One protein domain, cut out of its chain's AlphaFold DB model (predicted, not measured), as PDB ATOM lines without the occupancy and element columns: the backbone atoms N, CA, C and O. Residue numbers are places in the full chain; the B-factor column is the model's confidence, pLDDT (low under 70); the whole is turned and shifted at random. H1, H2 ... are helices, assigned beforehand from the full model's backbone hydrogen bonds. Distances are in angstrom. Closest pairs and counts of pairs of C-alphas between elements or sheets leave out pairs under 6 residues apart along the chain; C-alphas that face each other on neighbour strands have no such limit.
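Overview. This is residues 180 to 255 and 306 to 367 of the 978 residues of an uncharacterized protein of Syncephalastrum racemosum (UniProt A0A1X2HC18). Look first at the long helix H5, which runs beside a cluster of three crossing helices, H1, H2 and H3. H6 makes a corner at the last end of H5, while H4 and the loop of residues 314 to 330 lie toward its first end. The printed part has 138 residues with six named helices, H1 to H6 in chain order, and no named strand; the class is all helix. It is compact, with a radius of gyration of the C-alphas of 16.5 A, and flat, spanning 52 by 44 by 23 A.

Along the chain. Find C-alpha 331 at (70.569, 133.821, 51.706); from there H5, residues 331 to 352, runs 31.8 A to C-alpha 352 at (57.566, 113.908, 72.834). H1 is residues 184 to 199, 22.6 A; H2 residues 214 to 227, 19.7 A; H3 residues 243 to 253, 15.5 A; H4 residues 310 to 313; H6 residues 354 to 367, 19.9 A, ending at C-alpha 367 (46.865, 128.609, 85.736).

Arrangement. H5 and H3 are the hub, touching three helices each. H5 touches H2 at a steep tilt of 64 degrees, the closest C-alphas being Ala 219 and His 343, 5.3 A. H3 touches H1 at a steep tilt of 41 degrees, opposite ways, closest at C-alphas 195 and 248, 4.6 A. H1 touches H5 with residues 184 to 188 alone, about perpendicular at 82 degrees; C-alphas 184 and 338 are closest, 6.4 A. H3 touches H5 at C-alphas 253 and 332, the closest, 5.6 A. H2 and H3 only just touch, with 3 pairs of C-alphas within 8 A, closest at 224 and 249, 7.5 A. H6 is close to H5 but not clearly touching, C-alphas 350 and 356 being closest at 6.3 A; so is H4, by C-alphas 313 and 331, 6.4 A. Every O i to N i+4 pair is within hydrogen-bond range in H2, H5 and H6; H1 has 10 of 12, H3 5 of 7, and H4 is too short.

Size, cuts and confidence. The C-alphas farthest apart, of Thr 312 and Arg 365, are 52.5 A apart. Residues 256 to 305 are not printed; C-alphas 255 and 306 stand 9.5 A apart across this cut. The links H1 to H2, H2 to H3 and H4 to H5 are long. Residues 321 to 324 have pLDDT under 70.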
ATOM      1  N   PRO A 180      75.702 129.550  48.251       87.06
ATOM      2  CA  PRO A 180      76.195 128.196  48.436       87.06
ATOM      3  C   PRO A 180      75.129 127.407  49.192       87.06
ATOM      4  O   PRO A 180      75.039 127.507  50.414       87.06
ATOM      5  N   ILE A 181      74.320 126.651  48.448       72.31
ATOM      6  CA  ILE A 181      73.287 125.775  48.999       72.31
ATOM      7  C   ILE A 181      73.972 124.796  49.950       72.31
ATOM      8  O   ILE A 181      74.715 123.909  49.529       72.31
ATOM      9  N   ARG A 182      73.745 125.005  51.244       79.31
ATOM     10  CA  ARG A 182      74.161 124.100  52.311       79.31
ATOM     11  C   ARG A 182      73.090 123.029  52.457       79.31
ATOM     12  O   ARG A 182      71.909 123.299  52.247       79.31
ATOM     13  N   THR A 183      73.470 121.833  52.883       92.19
ATOM     14  CA  THR A 183      72.497 120.946  53.528       92.19
ATOM     15  C   THR A 183      72.001 121.577  54.836       92.19
ATOM     16  O   THR A 183      72.670 122.435  55.413       92.19
ATOM     17  N   HIS A 184      70.837 121.142  55.325       93.69
ATOM     18  CA  HIS A 184      70.255 121.633  56.582       93.69
ATOM     19  C   HIS A 184      71.256 121.552  57.753       93.69
ATOM     20  O   HIS A 184      71.470 122.533  58.459       93.69
ATOM     21  N   SER A 185      71.974 120.431  57.889       94.81
ATOM     22  CA  SER A 185      73.059 120.273  58.869       94.81
ATOM     23  C   SER A 185      74.205 121.272  58.673       94.81
ATOM     24  O   SER A 185      74.581 121.952  59.619       94.81
ATOM     25  N   GLU A 186      74.711 121.459  57.447       95.00
ATOM     26  CA  GLU A 186      75.812 122.402  57.160       95.00
ATOM     27  C   GLU A 186      75.431 123.883  57.350       95.00
ATOM     28  O   GLU A 186      76.309 124.756  57.350       95.00
ATOM     29  N   ALA A 187      74.134 124.188  57.457       95.38
ATOM     30  CA  ALA A 187      73.614 125.496  57.836       95.38
ATOM     31  C   ALA A 187      73.608 125.677  59.361       95.38
ATOM     32  O   ALA A 187      74.167 126.662  59.844       95.38
ATOM     33  N   LEU A 188      73.084 124.706  60.119       96.50
ATOM     34  CA  LEU A 188      73.099 124.735  61.588       96.50
ATOM     35  C   LEU A 188      74.529 124.673  62.158       96.50
ATOM     36  O   LEU A 188      74.881 125.482  63.019       96.50
ATOM     37  N   ASP A 189      75.385 123.796  61.620       96.38
ATOM     38  CA  ASP A 189      76.817 123.709  61.949       96.38
ATOM     39  C   ASP A 189      77.538 125.040  61.686       96.38
ATOM     40  O   ASP A 189      78.449 125.437  62.416       96.38
ATOM     41  N   PHE A 190      77.136 125.754  60.631       95.88
ATOM     42  CA  PHE A 190      77.721 127.041  60.272       95.88
ATOM     43  C   PHE A 190      77.268 128.174  61.186       95.88
ATOM     44  O   PHE A 190      78.112 128.973  61.587       95.88
ATOM     45  N   ILE A 191      75.978 128.244  61.525       97.19
ATOM     46  CA  ILE A 191      75.459 129.232  62.477       97.19
ATOM     47  C   ILE A 191      76.155 129.022  63.827       97.19
ATOM     48  O   ILE A 191      76.856 129.917  64.297       97.19
ATOM     49  N   THR A 192      76.089 127.805  64.372       97.44
ATOM     50  CA  THR A 192      76.712 127.416  65.651       97.44
ATOM     51  C   THR A 192      78.221 127.673  65.656       97.44
ATOM     52  O   THR A 192      78.755 128.371  66.521       97.44
ATOM     53  N   GLY A 193      78.931 127.181  64.636       96.94
ATOM     54  CA  GLY A 193      80.382 127.303  64.514       96.94
ATOM     55  C   GLY A 193      80.889 128.715  64.200       96.94
ATOM     56  O   GLY A 193      82.104 128.925  64.171       96.94
ATOM     57  N   GLN A 194      80.014 129.691  63.938       96.94
ATOM     58  CA  GLN A 194      80.362 131.117  63.892       96.94
ATOM     59  C   GLN A 194      79.912 131.841  65.165       96.94
ATOM     60  O   GLN A 194      80.693 132.633  65.694       96.94
ATOM     61  N   ALA A 195      78.740 131.504  65.710       97.88
ATOM     62  CA  ALA A 195      78.251 132.022  66.982       97.88
ATOM     63  C   ALA A 195      79.253 131.775  68.114       97.88
ATOM     64  O   ALA A 195      79.665 132.721  68.774       97.88
ATOM     65  N   GLN A 196      79.790 130.559  68.244       97.75
ATOM     66  CA  GLN A 196      80.829 130.234  69.234       97.75
ATOM     67  C   GLN A 196      82.092 131.112  69.116       97.75
ATOM     68  O   GLN A 196      82.715 131.450  70.123       97.75
ATOM     69  N   LYS A 197      82.463 131.547  67.901       96.25
ATOM     70  CA  LYS A 197      83.584 132.486  67.693       96.25
ATOM     71  C   LYS A 197      83.221 133.911  68.111       96.25
ATOM     72  O   LYS A 197      84.079 134.630  68.619       96.25
ATOM     73  N   MET A 198      81.973 134.313  67.883       96.94
ATOM     74  CA  MET A 198      81.436 135.619  68.265       96.94
ATOM     75  C   MET A 198      81.234 135.728  69.783       96.94
ATOM     76  O   MET A 198      81.654 136.726  70.354       96.94
ATOM     77  N   ILE A 199      80.731 134.684  70.452       96.94
ATOM     78  CA  ILE A 199      80.632 134.581  71.921       96.94
ATOM     79  C   ILE A 199      82.020 134.729  72.564       96.94
ATOM     80  O   ILE A 199      82.203 135.532  73.472       96.94
ATOM     81  N   ALA A 200      83.045 134.059  72.025       96.06
ATOM     82  CA  ALA A 200      84.433 134.216  72.482       96.06
ATOM     83  C   ALA A 200      85.023 135.637  72.286       96.06
ATOM     84  O   ALA A 200      86.141 135.904  72.722       96.06
ATOM     85  N   ASN A 201      84.294 136.539  71.618       95.12
ATOM     86  CA  ASN A 201      84.640 137.940  71.377       95.12
ATOM     87  C   ASN A 201      83.455 138.873  71.735       95.12
ATOM     88  O   ASN A 201      83.319 139.945  71.149       95.12
ATOM     89  N   GLU A 202      82.599 138.465  72.684       95.19
ATOM     90  CA  GLU A 202      81.312 139.101  73.025       95.19
ATOM     91  C   GLU A 202      81.373 140.631  73.188       95.19
ATOM     92  O   GLU A 202      80.510 141.349  72.690       95.19
ATOM     93  N   HIS A 203      82.442 141.140  73.801       94.44
ATOM     94  CA  HIS A 203      82.687 142.557  74.086       94.44
ATOM     95  C   HIS A 203      82.976 143.422  72.845       94.44
ATOM     96  O   HIS A 203      83.104 144.639  72.968       94.44
ATOM     97  N   PHE A 204      83.091 142.818  71.660       93.75
ATOM     98  CA  PHE A 204      83.179 143.523  70.379       93.75
ATOM     99  C   PHE A 204      81.867 143.504  69.583       93.75
ATOM    100  O   PHE A 204      81.781 144.199  68.570       93.75
ATOM    101  N   LEU A 205      80.864 142.711  69.981       95.12
ATOM    102  CA  LEU A 205      79.636 142.566  69.200       95.12
ATOM    103  C   LEU A 205      78.775 143.842  69.294       95.12
ATOM    104  O   LEU A 205      78.519 144.324  70.397       95.12
ATOM    105  N   PRO A 206      78.329 144.412  68.160       95.44
ATOM    106  CA  PRO A 206      77.538 145.637  68.156       95.44
ATOM    107  C   PRO A 206      76.070 145.355  68.498       95.44
ATOM    108  O   PRO A 206      75.563 144.272  68.213       95.44
ATOM    109  N   ARG A 207      75.342 146.363  68.995       95.19
ATOM    110  CA  ARG A 207      73.869 146.350  68.966       95.19
ATOM    111  C   ARG A 207      73.415 146.279  67.503       95.19
ATOM    112  O   ARG A 207      74.002 146.931  66.642       95.19
ATOM    113  N   ILE A 208      72.397 145.479  67.203       96.00
ATOM    114  CA  ILE A 208      71.997 145.137  65.827       96.00
ATOM    115  C   ILE A 208      70.585 145.613  65.472       96.00
ATOM    116  O   ILE A 208      69.728 145.753  66.341       96.00
ATOM    117  N   ARG A 209      70.323 145.771  64.168       96.25
ATOM    118  CA  ARG A 209      68.971 145.753  63.584       96.25
ATOM    119  C   ARG A 209      68.870 144.709  62.471       96.25
ATOM    120  O   ARG A 209      69.721 144.654  61.576       96.25
ATOM    121  N   HIS A 210      67.806 143.913  62.512       96.19
ATOM    122  CA  HIS A 210      67.515 142.799  61.605       96.19
ATOM    123  C   HIS A 210      66.074 142.871  61.081       96.19
ATOM    124  O   HIS A 210      65.235 143.539  61.675       96.19
ATOM    125  N   ALA A 211      65.779 142.137  60.009       96.44
ATOM    126  CA  ALA A 211      64.445 142.046  59.401       96.44
ATOM    127  C   ALA A 211      63.633 140.816  59.871       96.44
ATOM    128  O   ALA A 211      62.705 140.398  59.191       96.44
ATOM    129  N   PHE A 212      64.024 140.191  60.985       96.69
ATOM    130  CA  PHE A 212      63.330 139.032  61.558       96.69
ATOM    131  C   PHE A 212      62.125 139.488  62.387       96.69
ATOM    132  O   PHE A 212      62.255 140.401  63.206       96.69
ATOM    133  N   HIS A 213      60.981 138.835  62.188       96.88
ATOM    134  CA  HIS A 213      59.759 139.057  62.963       96.88
ATOM    135  C   HIS A 213      59.797 138.288  64.293       96.88
ATOM    136  O   HIS A 213      60.610 137.384  64.474       96.88
ATOM    137  N   GLU A 214      58.878 138.580  65.217       95.88
ATOM    138  CA  GLU A 214      58.811 137.934  66.540       95.88
ATOM    139  C   GLU A 214      58.785 136.393  66.472       95.88
ATOM    140  O   GLU A 214      59.508 135.726  67.209       95.88
ATOM    141  N   HIS A 215      58.043 135.814  65.523       96.25
ATOM    142  CA  HIS A 215      58.029 134.364  65.294       96.25
ATOM    143  C   HIS A 215      59.393 133.811  64.827       96.25
ATOM    144  O   HIS A 215      59.785 132.711  65.222       96.25
ATOM    145  N   ASP A 216      60.153 134.570  64.030       96.88
ATOM    146  CA  ASP A 216      61.514 134.203  63.613       96.88
ATOM    147  C   ASP A 216      62.486 134.252  64.805       96.88
ATOM    148  O   ASP A 216      63.348 133.385  64.952       96.88
ATOM    149  N   ILE A 217      62.311 135.246  65.684       96.62
ATOM    150  CA  ILE A 217      63.070 135.403  66.930       96.62
ATOM    151  C   ILE A 217      62.763 134.246  67.892       96.62
ATOM    152  O   ILE A 217      63.696 133.675  68.447       96.62
ATOM    153  N   ALA A 218      61.499 133.841  68.049       95.69
ATOM    154  CA  ALA A 218      61.093 132.729  68.917       95.69
ATOM    155  C   ALA A 218      61.595 131.353  68.422       95.69
ATOM    156  O   ALA A 218      61.999 130.500  69.221       95.69
ATOM    157  N   ALA A 219      61.622 131.147  67.100       97.00
ATOM    158  CA  ALA A 219      62.230 129.967  66.488       97.00
ATOM    159  C   ALA A 219      63.750 129.924  66.737       97.00
ATOM    160  O   ALA A 219      64.286 128.888  67.145       97.00
ATOM    161  N   LEU A 220      64.433 131.063  66.565       97.44
ATOM    162  CA  LEU A 220      65.866 131.193  66.832       97.44
ATOM    163  C   LEU A 220      66.200 131.059  68.329       97.44
ATOM    164  O   LEU A 220      67.167 130.384  68.667       97.44
ATOM    165  N   ASP A 221      65.390 131.619  69.229       96.56
ATOM    166  CA  ASP A 221      65.507 131.458  70.685       96.56
ATOM    167  C   ASP A 221      65.463 129.974  71.077       96.56
ATOM    168  O   ASP A 221      66.369 129.478  71.754       96.56
ATOM    169  N   THR A 222      64.484 129.229  70.554       96.06
ATOM    170  CA  THR A 222      64.356 127.785  70.804       96.06
ATOM    171  C   THR A 222      65.587 127.010  70.314       96.06
ATOM    172  O   THR A 222      66.067 126.112  71.015       96.06
ATOM    173  N   PHE A 223      66.138 127.374  69.150       97.44
ATOM    174  CA  PHE A 223      67.371 126.788  68.617       97.44
ATOM    175  C   PHE A 223      68.608 127.125  69.470       97.44
ATOM    176  O   PHE A 223      69.389 126.228  69.794       97.44
ATOM    177  N   ILE A 224      68.770 128.381  69.904       97.56
ATOM    178  CA  ILE A 224      69.870 128.800  70.789       97.56
ATOM    179  C   ILE A 224      69.795 128.050  72.123       97.56
ATOM    180  O   ILE A 224      70.795 127.475  72.551       97.56
ATOM    181  N   ARG A 225      68.614 127.977  72.761       96.06
ATOM    182  CA  ARG A 225      68.448 127.240  74.027       96.06
ATOM    183  C   ARG A 225      68.777 125.762  73.887       96.06
ATOM    184  O   ARG A 225      69.334 125.188  74.817       96.06
ATOM    185  N   LYS A 226      68.466 125.140  72.745       96.31
ATOM    186  CA  LYS A 226      68.893 123.761  72.487       96.31
ATOM    187  C   LYS A 226      70.402 123.659  72.280       96.31
ATOM    188  O   LYS A 226      70.992 122.679  72.721       96.31
ATOM    189  N   THR A 227      71.022 124.607  71.594       96.94
ATOM    190  CA  THR A 227      72.424 124.483  71.162       96.94
ATOM    191  C   THR A 227      73.410 124.787  72.291       96.94
ATOM    192  O   THR A 227      74.420 124.104  72.420       96.94
ATOM    193  N   GLU A 228      73.074 125.744  73.158       96.56
ATOM    194  CA  GLU A 228      73.848 126.130  74.350       96.56
ATOM    195  C   GLU A 228      73.322 125.454  75.648       96.56
ATOM    196  O   GLU A 228      73.669 125.870  76.750       96.56
ATOM    197  N   ASP A 229      72.449 124.439  75.520       95.06
ATOM    198  CA  ASP A 229      71.782 123.676  76.601       95.06
ATOM    199  C   ASP A 229      71.214 124.543  77.759       95.06
ATOM    200  O   ASP A 229      71.307 124.211  78.945       95.06
ATOM    201  N   LEU A 230      70.582 125.668  77.405       94.88
ATOM    202  CA  LEU A 230      70.041 126.653  78.348       94.88
ATOM    203  C   LEU A 230      68.707 126.217  78.993       94.88
ATOM    204  O   LEU A 230      67.901 125.509  78.373       94.88
ATOM    205  N   PRO A 231      68.389 126.725  80.203       90.25
ATOM    206  CA  PRO A 231      67.039 126.641  80.753       90.25
ATOM    207  C   PRO A 231      65.999 127.293  79.819       90.25
ATOM    208  O   PRO A 231      66.283 128.219  79.053       90.25
ATOM    209  N   GLY A 232      64.769 126.778  79.870       85.38
ATOM    210  CA  GLY A 232      63.682 127.150  78.958       85.38
ATOM    211  C   GLY A 232      63.473 126.183  77.789       85.38
ATOM    212  O   GLY A 232      62.368 126.124  77.264       85.38
ATOM    213  N   PHE A 233      64.452 125.348  77.399       87.88
ATOM    214  CA  PHE A 233      64.204 124.405  76.294       87.88
ATOM    215  C   PHE A 233      63.129 123.356  76.640       87.88
ATOM    216  O   PHE A 233      62.205 123.139  75.863       87.88
ATOM    217  N   ASN A 234      63.207 122.726  77.821       85.94
ATOM    218  CA  ASN A 234      62.231 121.719  78.280       85.94
ATOM    219  C   ASN A 234      61.123 122.290  79.196       85.94
ATOM    220  O   ASN A 234      60.252 121.536  79.630       85.94
ATOM    221  N   THR A 235      61.157 123.586  79.520       82.12
ATOM    222  CA  THR A 235      60.382 124.206  80.612       82.12
ATOM    223  C   THR A 235      59.656 125.467  80.152       82.12
ATOM    224  O   THR A 235      60.190 126.228  79.358       82.12
ATOM    225  N   PHE A 236      58.473 125.740  80.707       77.00
ATOM    226  CA  PHE A 236      57.641 126.895  80.322       77.00
ATOM    227  C   PHE A 236      58.168 128.249  80.825       77.00
ATOM    228  O   PHE A 236      57.738 129.289  80.342       77.00
ATOM    229  N   ALA A 237      59.106 128.245  81.775       70.81
ATOM    230  CA  ALA A 237      59.838 129.442  82.172       70.81
ATOM    231  C   ALA A 237      60.984 129.705  81.182       70.81
ATOM    232  O   ALA A 237      61.970 128.965  81.159       70.81
ATOM    233  N   THR A 238      60.849 130.763  80.382       78.38
ATOM    234  CA  THR A 238      61.869 131.260  79.452       78.38
ATOM    235  C   THR A 238      62.410 132.601  79.941       78.38
ATOM    236  O   THR A 238      61.847 133.653  79.647       78.38
ATOM    237  N   GLU A 239      63.521 132.579  80.679       89.44
ATOM    238  CA  GLU A 239      64.317 133.793  80.911       89.44
ATOM    239  C   GLU A 239      64.786 134.354  79.554       89.44
ATOM    240  O   GLU A 239      65.185 133.556  78.697       89.44
ATOM    241  N   PRO A 240      64.731 135.676  79.309       91.56
ATOM    242  CA  PRO A 240      65.104 136.248  78.016       91.56
ATOM    243  C   PRO A 240      66.569 135.941  77.686       91.56
ATOM    244  O   PRO A 240      67.448 136.063  78.541       91.56
ATOM    245  N   ILE A 241      66.844 135.538  76.442       94.69
ATOM    246  CA  ILE A 241      68.217 135.278  75.995       94.69
ATOM    247  C   ILE A 241      69.049 136.561  76.094       94.69
ATOM    248  O   ILE A 241      68.608 137.643  75.712       94.69
ATOM    249  N   ASN A 242      70.286 136.416  76.575       95.38
ATOM    250  CA  ASN A 242      71.270 137.494  76.607       95.38
ATOM    251  C   ASN A 242      71.406 138.122  75.196       95.38
ATOM    252  O   ASN A 242      71.719 137.395  74.245       95.38
ATOM    253  N   PRO A 243      71.215 139.446  75.028       96.12
ATOM    254  CA  PRO A 243      71.192 140.083  73.709       96.12
ATOM    255  C   PRO A 243      72.506 139.910  72.932       96.12
ATOM    256  O   PRO A 243      72.495 139.866  71.702       96.12
ATOM    257  N   THR A 244      73.634 139.739  73.625       96.56
ATOM    258  CA  THR A 244      74.944 139.466  73.020       96.56
ATOM    259  C   THR A 244      75.034 138.037  72.477       96.56
ATOM    260  O   THR A 244      75.590 137.822  71.400       96.56
ATOM    261  N   LEU A 245      74.416 137.062  73.159       97.25
ATOM    262  CA  LEU A 245      74.299 135.682  72.676       97.25
ATOM    263  C   LEU A 245      73.372 135.601  71.454       97.25
ATOM    264  O   LEU A 245      73.732 134.998  70.446       97.25
ATOM    265  N   PHE A 246      72.220 136.276  71.505       97.62
ATOM    266  CA  PHE A 246      71.331 136.410  70.349       97.62
ATOM    267  C   PHE A 246      72.060 137.045  69.151       97.62
ATOM    268  O   PHE A 246      72.036 136.499  68.047       97.62
ATOM    269  N   THR A 247      72.806 138.132  69.388       97.69
ATOM    270  CA  THR A 247      73.634 138.818  68.378       97.69
ATOM    271  C   THR A 247      74.676 137.890  67.743       97.69
ATOM    272  O   THR A 247      74.867 137.918  66.524       97.69
ATOM    273  N   ALA A 248      75.317 137.026  68.535       97.94
ATOM    274  CA  ALA A 248      76.280 136.045  68.039       97.94
ATOM    275  C   ALA A 248      75.656 134.998  67.094       97.94
ATOM    276  O   ALA A 248      76.334 134.544  66.175       97.94
ATOM    277  N   TYR A 249      74.384 134.635  67.284       98.38
ATOM    278  CA  TYR A 249      73.678 133.644  66.459       98.38
ATOM    279  C   TYR A 249      73.026 134.234  65.198       98.38
ATOM    280  O   TYR A 249      73.083 133.618  64.132       98.38
ATOM    281  N   ILE A 250      72.459 135.440  65.277       98.00
ATOM    282  CA  ILE A 250      71.771 136.090  64.147       98.00
ATOM    283  C   ILE A 250      72.735 136.681  63.101       98.00
ATOM    284  O   ILE A 250      72.441 136.642  61.907       98.00
ATOM    285  N   LEU A 251      73.922 137.173  63.488       98.06
ATOM    286  CA  LEU A 251      74.917 137.692  62.530       98.06
ATOM    287  C   LEU A 251      75.354 136.634  61.480       98.06
ATOM    288  O   LEU A 251      75.357 136.957  60.285       98.06
ATOM    289  N   PRO A 252      75.636 135.368  61.855       97.69
ATOM    290  CA  PRO A 252      75.834 134.260  60.918       97.69
ATOM    291  C   PRO A 252      74.648 133.954  59.993       97.69
ATOM    292  O   PRO A 252      74.883 133.503  58.871       97.69
ATOM    293  N   MET A 253      73.398 134.218  60.395       97.44
ATOM    294  CA  MET A 253      72.224 134.022  59.524       97.44
ATOM    295  C   MET A 253      72.174 135.024  58.365       97.44
ATOM    296  O   MET A 253      71.672 134.701  57.294       97.44
ATOM    297  N   TYR A 254      72.777 136.199  58.547       97.75
ATOM    298  CA  TYR A 254      73.067 137.162  57.481       97.75
ATOM    299  C   TYR A 254      74.437 136.911  56.811       97.75
ATOM    300  O   TYR A 254      74.877 137.654  55.939       97.75
ATOM    301  N   GLY A 255      75.141 135.836  57.179       96.75
ATOM    302  CA  GLY A 255      76.396 135.428  56.545       96.75
ATOM    303  C   GLY A 255      77.633 136.212  56.973       96.75
ATOM    304  O   GLY A 255      78.699 136.029  56.371       96.75
ATOM    305  N   ALA A 306      74.455 137.958  47.511       96.56
ATOM    306  CA  ALA A 306      73.543 136.803  47.560       96.56
ATOM    307  C   ALA A 306      72.937 136.491  48.953       96.56
ATOM    308  O   ALA A 306      72.111 135.592  49.084       96.56
ATOM    309  N   TRP A 307      73.339 137.203  50.013       97.12
ATOM    310  CA  TRP A 307      72.685 137.113  51.324       97.12
ATOM    311  C   TRP A 307      71.399 137.933  51.408       97.12
ATOM    312  O   TRP A 307      70.474 137.498  52.086       97.12
ATOM    313  N   VAL A 308      71.322 139.059  50.691       96.81
ATOM    314  CA  VAL A 308      70.204 140.025  50.737       96.81
ATOM    315  C   VAL A 308      69.510 140.228  49.389       96.81
ATOM    316  O   VAL A 308      68.360 140.645  49.347       96.81
ATOM    317  N   ASN A 309      70.190 139.922  48.285       96.06
ATOM    318  CA  ASN A 309      69.676 140.053  46.929       96.06
ATOM    319  C   ASN A 309      69.165 138.690  46.433       96.06
ATOM    320  O   ASN A 309      69.939 137.738  46.329       96.06
ATOM    321  N   ARG A 310      67.858 138.595  46.157       95.75
ATOM    322  CA  ARG A 310      67.181 137.364  45.707       95.75
ATOM    323  C   ARG A 310      67.649 136.915  44.317       95.75
ATOM    324  O   ARG A 310      67.919 135.730  44.113       95.75
ATOM    325  N   ASP A 311      67.819 137.864  43.399       93.62
ATOM    326  CA  ASP A 311      68.184 137.615  41.999       93.62
ATOM    327  C   ASP A 311      69.593 137.024  41.872       93.62
ATOM    328  O   ASP A 311      69.827 136.123  41.067       93.62
ATOM    329  N   THR A 312      70.539 137.488  42.701       94.06
ATOM    330  CA  THR A 312      71.910 136.950  42.728       94.06
ATOM    331  C   THR A 312      72.065 135.715  43.619       94.06
ATOM    332  O   THR A 312      73.074 135.015  43.512       94.06
ATOM    333  N   ALA A 313      71.086 135.418  44.482       94.25
ATOM    334  CA  ALA A 313      71.096 134.248  45.356       94.25
ATOM    335  C   ALA A 313      70.643 132.965  44.646       94.25
ATOM    336  O   ALA A 313      71.302 131.937  44.806       94.25
ATOM    337  N   MET A 314      69.568 133.033  43.849       91.25
ATOM    338  CA  MET A 314      69.013 131.912  43.070       91.25
ATOM    339  C   MET A 314      68.661 130.654  43.901       91.25
ATOM    340  O   MET A 314      68.874 129.530  43.445       91.25
ATOM    341  N   VAL A 315      68.126 130.823  45.118       91.88
ATOM    342  CA  VAL A 315      67.755 129.705  46.014       91.88
ATOM    343  C   VAL A 315      66.240 129.537  46.105       91.88
ATOM    344  O   VAL A 315      65.507 130.519  46.125       91.88
ATOM    345  N   THR A 316      65.764 128.301  46.222       91.75
ATOM    346  CA  THR A 316      64.368 127.967  46.564       91.75
ATOM    347  C   THR A 316      64.258 127.563  48.037       91.75
ATOM    348  O   THR A 316      65.242 127.106  48.624       91.75
ATOM    349  N   SER A 317      63.077 127.691  48.652       90.50
ATOM    350  CA  SER A 317      62.894 127.236  50.040       90.50
ATOM    351  C   SER A 317      63.062 125.710  50.140       90.50
ATOM    352  O   SER A 317      62.534 124.997  49.280       90.50
ATOM    353  N   PRO A 318      63.715 125.170  51.188       84.31
ATOM    354  CA  PRO A 318      63.753 123.724  51.440       84.31
ATOM    355  C   PRO A 318      62.352 123.111  51.617       84.31
ATOM    356  O   PRO A 318      62.118 121.962  51.246       84.31
ATOM    357  N   ARG A 319      61.400 123.919  52.107       83.31
ATOM    358  CA  ARG A 319      60.016 123.539  52.434       83.31
ATOM    359  C   ARG A 319      59.140 123.260  51.218       83.31
ATOM    360  O   ARG A 319      58.083 122.646  51.343       83.31
ATOM    361  N   GLN A 320      59.523 123.772  50.050       80.38
ATOM    362  CA  GLN A 320      58.670 123.809  48.864       80.38
ATOM    363  C   GLN A 320      58.712 122.476  48.116       80.38
ATOM    364  O   GLN A 320      59.438 122.292  47.137       80.38
ATOM    365  N   SER A 321      57.891 121.530  48.573       60.59
ATOM    366  CA  SER A 321      57.707 120.223  47.943       60.59
ATOM    367  C   SER A 321      56.972 120.328  46.595       60.59
ATOM    368  O   SER A 321      55.787 120.017  46.499       60.59
ATOM    369  N   ALA A 322      57.690 120.757  45.553       60.97
ATOM    370  CA  ALA A 322      57.337 120.719  44.124       60.97
ATOM    371  C   ALA A 322      56.064 121.464  43.649       60.97
ATOM    372  O   ALA A 322      55.821 121.516  42.442       60.97
ATOM    373  N   VAL A 323      55.260 122.049  44.540       58.88
ATOM    374  CA  VAL A 323      54.016 122.756  44.190       58.88
ATOM    375  C   VAL A 323      54.263 124.263  44.100       58.88
ATOM    376  O   VAL A 323      54.542 124.905  45.106       58.88
ATOM    377  N   ALA A 324      54.098 124.796  42.883       67.50
ATOM    378  CA  ALA A 324      54.367 126.175  42.455       67.50
ATOM    379  C   ALA A 324      55.844 126.623  42.545       67.50
ATOM    380  O   ALA A 324      56.530 126.455  43.548       67.50
ATOM    381  N   ALA A 325      56.332 127.250  41.470       71.75
ATOM    382  CA  ALA A 325      57.634 127.907  41.457       71.75
ATOM    383  C   ALA A 325      57.501 129.290  42.112       71.75
ATOM    384  O   ALA A 325      57.046 130.237  41.469       71.75
ATOM    385  N   THR A 326      57.846 129.407  43.396       79.75
ATOM    386  CA  THR A 326      57.853 130.715  44.069       79.75
ATOM    387  C   THR A 326      59.019 131.574  43.588       79.75
ATOM    388  O   THR A 326      59.974 131.076  42.989       79.75
ATOM    389  N   ALA A 327      58.980 132.867  43.914       89.62
ATOM    390  CA  ALA A 327      60.147 133.734  43.780       89.62
ATOM    391  C   ALA A 327      61.371 133.137  44.517       89.62
ATOM    392  O   ALA A 327      61.186 132.472  45.547       89.62
ATOM    393  N   PRO A 328      62.602 133.363  44.017       92.69
ATOM    394  CA  PRO A 328      63.815 132.940  44.703       92.69
ATOM    395  C   PRO A 328      63.982 133.685  46.033       92.69
ATOM    396  O   PRO A 328      63.654 134.866  46.144       92.69
ATOM    397  N   LEU A 329      64.524 132.992  47.028       94.94
ATOM    398  CA  LEU A 329      64.902 133.540  48.328       94.94
ATOM    399  C   LEU A 329      66.337 134.069  48.297       94.94
ATOM    400  O   LEU A 329      67.200 133.504  47.616       94.94
ATOM    401  N   CYS A 330      66.623 135.104  49.089       95.94
ATOM    402  CA  CYS A 330      68.001 135.483  49.386       95.94
ATOM    403  C   CYS A 330      68.559 134.665  50.565       95.94
ATOM    404  O   CYS A 330      67.830 133.992  51.295       95.94
ATOM    405  N   GLY A 331      69.880 134.696  50.754       96.00
ATOM    406  CA  GLY A 331      70.569 133.821  51.706       96.00
ATOM    407  C   GLY A 331      70.078 133.878  53.156       96.00
ATOM    408  O   GLY A 331      70.028 132.833  53.805       96.00
ATOM    409  N   TYR A 332      69.680 135.051  53.671       97.12
ATOM    410  CA  TYR A 332      69.134 135.138  55.035       97.12
ATOM    411  C   TYR A 332      67.711 134.575  55.142       97.12
ATOM    412  O   TYR A 332      67.371 133.976  56.159       97.12
ATOM    413  N   GLU A 333      66.886 134.722  54.102       96.38
ATOM    414  CA  GLU A 333      65.526 134.169  54.059       96.38
ATOM    415  C   GLU A 333      65.579 132.641  54.018       96.38
ATOM    416  O   GLU A 333      64.853 131.970  54.745       96.38
ATOM    417  N   TRP A 334      66.521 132.093  53.248       96.06
ATOM    418  CA  TRP A 334      66.802 130.662  53.236       96.06
ATOM    419  C   TRP A 334      67.306 130.152  54.601       96.06
ATOM    420  O   TRP A 334      66.835 129.124  55.081       96.06
ATOM    421  N   MET A 335      68.200 130.886  55.281       96.69
ATOM    422  CA  MET A 335      68.631 130.538  56.648       96.69
ATOM    423  C   MET A 335      67.491 130.604  57.673       96.69
ATOM    424  O   MET A 335      67.436 129.776  58.583       96.69
ATOM    425  N   ARG A 336      66.576 131.568  57.539       96.56
ATOM    426  CA  ARG A 336      65.372 131.681  58.374       96.56
ATOM    427  C   ARG A 336      64.452 130.475  58.174       96.56
ATOM    428  O   ARG A 336      63.999 129.893  59.154       96.56
ATOM    429  N   ASP A 337      64.225 130.055  56.930       95.88
ATOM    430  CA  ASP A 337      63.416 128.872  56.620       95.88
ATOM    431  C   ASP A 337      64.022 127.581  57.213       95.88
ATOM    432  O   ASP A 337      63.272 126.762  57.749       95.88
ATOM    433  N   ILE A 338      65.358 127.438  57.203       96.19
ATOM    434  CA  ILE A 338      66.091 126.352  57.886       96.19
ATOM    435  C   ILE A 338      65.895 126.399  59.409       96.19
ATOM    436  O   ILE A 338      65.557 125.384  60.013       96.19
ATOM    437  N   ILE A 339      66.053 127.563  60.051       97.31
ATOM    438  CA  ILE A 339      65.820 127.686  61.504       97.31
ATOM    439  C   ILE A 339      64.363 127.385  61.866       97.31
ATOM    440  O   ILE A 339      64.113 126.785  62.908       97.31
ATOM    441  N   HIS A 340      63.398 127.689  60.995       96.44
ATOM    442  CA  HIS A 340      62.014 127.257  61.195       96.44
ATOM    443  C   HIS A 340      61.809 125.746  61.022       96.44
ATOM    444  O   HIS A 340      60.894 125.190  61.630       96.44
ATOM    445  N   GLU A 341      62.571 125.064  60.159       95.75
ATOM    446  CA  GLU A 341      62.517 123.595  60.031       95.75
ATOM    447  C   GLU A 341      63.078 122.918  61.283       95.75
ATOM    448  O   GLU A 341      62.399 122.071  61.872       95.75
ATOM    449  N   GLU A 342      64.243 123.367  61.751       96.69
ATOM    450  CA  GLU A 342      64.834 122.903  63.005       96.69
ATOM    451  C   GLU A 342      63.933 123.237  64.203       96.69
ATOM    452  O   GLU A 342      63.677 122.369  65.032       96.69
ATOM    453  N   HIS A 343      63.339 124.434  64.268       96.31
ATOM    454  CA  HIS A 343      62.367 124.784  65.309       96.31
ATOM    455  C   HIS A 343      61.185 123.800  65.349       96.31
ATOM    456  O   HIS A 343      60.835 123.332  66.431       96.31
ATOM    457  N   PHE A 344      60.605 123.404  64.209       96.31
ATOM    458  CA  PHE A 344      59.543 122.388  64.206       96.31
ATOM    459  C   PHE A 344      60.044 120.983  64.578       96.31
ATOM    460  O   PHE A 344      59.302 120.226  65.216       96.31
ATOM    461  N   ALA A 345      61.278 120.616  64.224       96.06
ATOM    462  CA  ALA A 345      61.885 119.354  64.649       96.06
ATOM    463  C   ALA A 345      62.096 119.320  66.175       96.06
ATOM    464  O   ALA A 345      61.654 118.380  66.845       96.06
ATOM    465  N   LEU A 346      62.674 120.384  66.734       95.69
ATOM    466  CA  LEU A 346      62.884 120.587  68.166       95.69
ATOM    467  C   LEU A 346      61.568 120.702  68.938       95.69
ATOM    468  O   LEU A 346      61.448 120.129  70.021       95.69
ATOM    469  N   PHE A 347      60.547 121.357  68.379       94.94
ATOM    470  CA  PHE A 347      59.211 121.422  68.971       94.94
ATOM    471  C   PHE A 347      58.591 120.025  69.083       94.94
ATOM    472  O   PHE A 347      58.136 119.647  70.160       94.94
ATOM    473  N   ARG A 348      58.642 119.207  68.020       95.75
ATOM    474  CA  ARG A 348      58.172 117.806  68.055       95.75
ATOM    475  C   ARG A 348      58.977 116.950  69.037       95.75
ATOM    476  O   ARG A 348      58.397 116.135  69.756       95.75
ATOM    477  N   GLN A 349      60.296 117.145  69.112       95.00
ATOM    478  CA  GLN A 349      61.147 116.480  70.101       95.00
ATOM    479  C   GLN A 349      60.719 116.859  71.529       95.00
ATOM    480  O   GLN A 349      60.500 115.973  72.360       95.00
ATOM    481  N   ARG A 350      60.519 118.153  71.796       93.25
ATOM    482  CA  ARG A 350      60.035 118.688  73.072       93.25
ATOM    483  C   ARG A 350      58.652 118.143  73.427       93.25
ATOM    484  O   ARG A 350      58.482 117.622  74.522       93.25
ATOM    485  N   GLU A 351      57.698 118.151  72.502       92.88
ATOM    486  CA  GLU A 351      56.366 117.563  72.703       92.88
ATOM    487  C   GLU A 351      56.397 116.061  72.995       92.88
ATOM    488  O   GLU A 351      55.532 115.561  73.713       92.88
ATOM    489  N   SER A 352      57.391 115.324  72.491       93.81
ATOM    490  CA  SER A 352      57.566 113.908  72.834       93.81
ATOM    491  C   SER A 352      58.077 113.701  74.272       93.81
ATOM    492  O   SER A 352      57.704 112.707  74.908       93.81
ATOM    493  N   SER A 353      58.853 114.657  74.804       94.19
ATOM    494  CA  SER A 353      59.560 114.582  76.089       94.19
ATOM    495  C   SER A 353      58.610 114.447  77.292       94.19
ATOM    496  O   SER A 353      57.669 115.236  77.430       94.19
ATOM    497  N   PRO A 354      58.844 113.491  78.215       93.31
ATOM    498  CA  PRO A 354      58.029 113.351  79.420       93.31
ATOM    499  C   PRO A 354      58.170 114.561  80.356       93.31
ATOM    500  O   PRO A 354      57.172 114.997  80.922       93.31
ATOM    501  N   LEU A 355      59.365 115.158  80.449       89.75
ATOM    502  CA  LEU A 355      59.626 116.332  81.294       89.75
ATOM    503  C   LEU A 355      58.838 117.562  80.828       89.75
ATOM    504  O   LEU A 355      58.326 118.318  81.652       89.75
ATOM    505  N   TYR A 356      58.691 117.743  79.513       89.31
ATOM    506  CA  TYR A 356      57.865 118.815  78.957       89.31
ATOM    507  C   TYR A 356      56.373 118.558  79.192       89.31
ATOM    508  O   TYR A 356      55.653 119.475  79.574       89.31
ATOM    509  N   LYS A 357      55.900 117.311  79.041       91.94
ATOM    510  CA  LYS A 357      54.508 116.932  79.360       91.94
ATOM    511  C   LYS A 357      54.176 117.185  80.832       91.94
ATOM    512  O   LYS A 357      53.127 117.750  81.124       91.94
ATOM    513  N   GLU A 358      55.074 116.817  81.743       93.38
ATOM    514  CA  GLU A 358      54.928 117.083  83.176       93.38
ATOM    515  C   GLU A 358      54.967 118.587  83.484       93.38
ATOM    516  O   GLU A 358      54.065 119.092  84.149       93.38
ATOM    517  N   SER A 359      55.924 119.325  82.910       89.88
ATOM    518  CA  SER A 359      56.004 120.790  83.036       89.88
ATOM    519  C   SER A 359      54.753 121.492  82.496       89.88
ATOM    520  O   SER A 359      54.282 122.452  83.098       89.88
ATOM    521  N   ARG A 360      54.168 120.987  81.399       91.75
ATOM    522  CA  ARG A 360      52.926 121.504  80.803       91.75
ATOM    523  C   ARG A 360      51.730 121.269  81.722       91.75
ATOM    524  O   ARG A 360      50.928 122.172  81.926       91.75
ATOM    525  N   LEU A 361      51.629 120.080  82.320       93.81
ATOM    526  CA  LEU A 361      50.594 119.765  83.310       93.81
ATOM    527  C   LEU A 361      50.765 120.573  84.606       93.81
ATOM    528  O   LEU A 361      49.767 120.955  85.212       93.81
ATOM    529  N   ALA A 362      51.999 120.863  85.028       92.31
ATOM    530  CA  ALA A 362      52.273 121.740  86.164       92.31
ATOM    531  C   ALA A 362      51.864 123.197  85.873       92.31
ATOM    532  O   ALA A 362      51.184 123.806  86.696       92.31
ATOM    533  N   TRP A 363      52.199 123.718  84.688       92.44
ATOM    534  CA  TRP A 363      51.796 125.057  84.246       92.44
ATOM    535  C   TRP A 363      50.271 125.197  84.135       92.44
ATOM    536  O   TRP A 363      49.710 126.153  84.667       92.44
ATOM    537  N   TYR A 364      49.578 124.215  83.541       95.31
ATOM    538  CA  TYR A 364      48.112 124.219  83.490       95.31
ATOM    539  C   TYR A 364      47.488 124.233  84.891       95.31
ATOM    540  O   TYR A 364      46.622 125.062  85.145       95.31
ATOM    541  N   ARG A 365      47.968 123.400  85.831       96.06
ATOM    542  CA  ARG A 365      47.499 123.430  87.233       96.06
ATOM    543  C   ARG A 365      47.701 124.803  87.871       96.06
ATOM    544  O   ARG A 365      46.770 125.321  88.476       96.06
ATOM    545  N   GLN A 366      48.876 125.411  87.690       95.38
ATOM    546  CA  GLN A 366      49.170 126.749  88.203       95.38
ATOM    547  C   GLN A 366      48.210 127.807  87.636       95.38
ATOM    548  O   GLN A 366      47.749 128.664  88.387       95.38
ATOM    549  N   GLN A 367      47.866 127.731  86.346       94.56
ATOM    550  CA  GLN A 367      46.865 128.609  85.736       94.56
ATOM    551  C   GLN A 367      45.453 128.351  86.281       94.56
ATOM    552  O   GLN A 367      44.769 129.303  86.651       94.56
TER     553      GLN A 367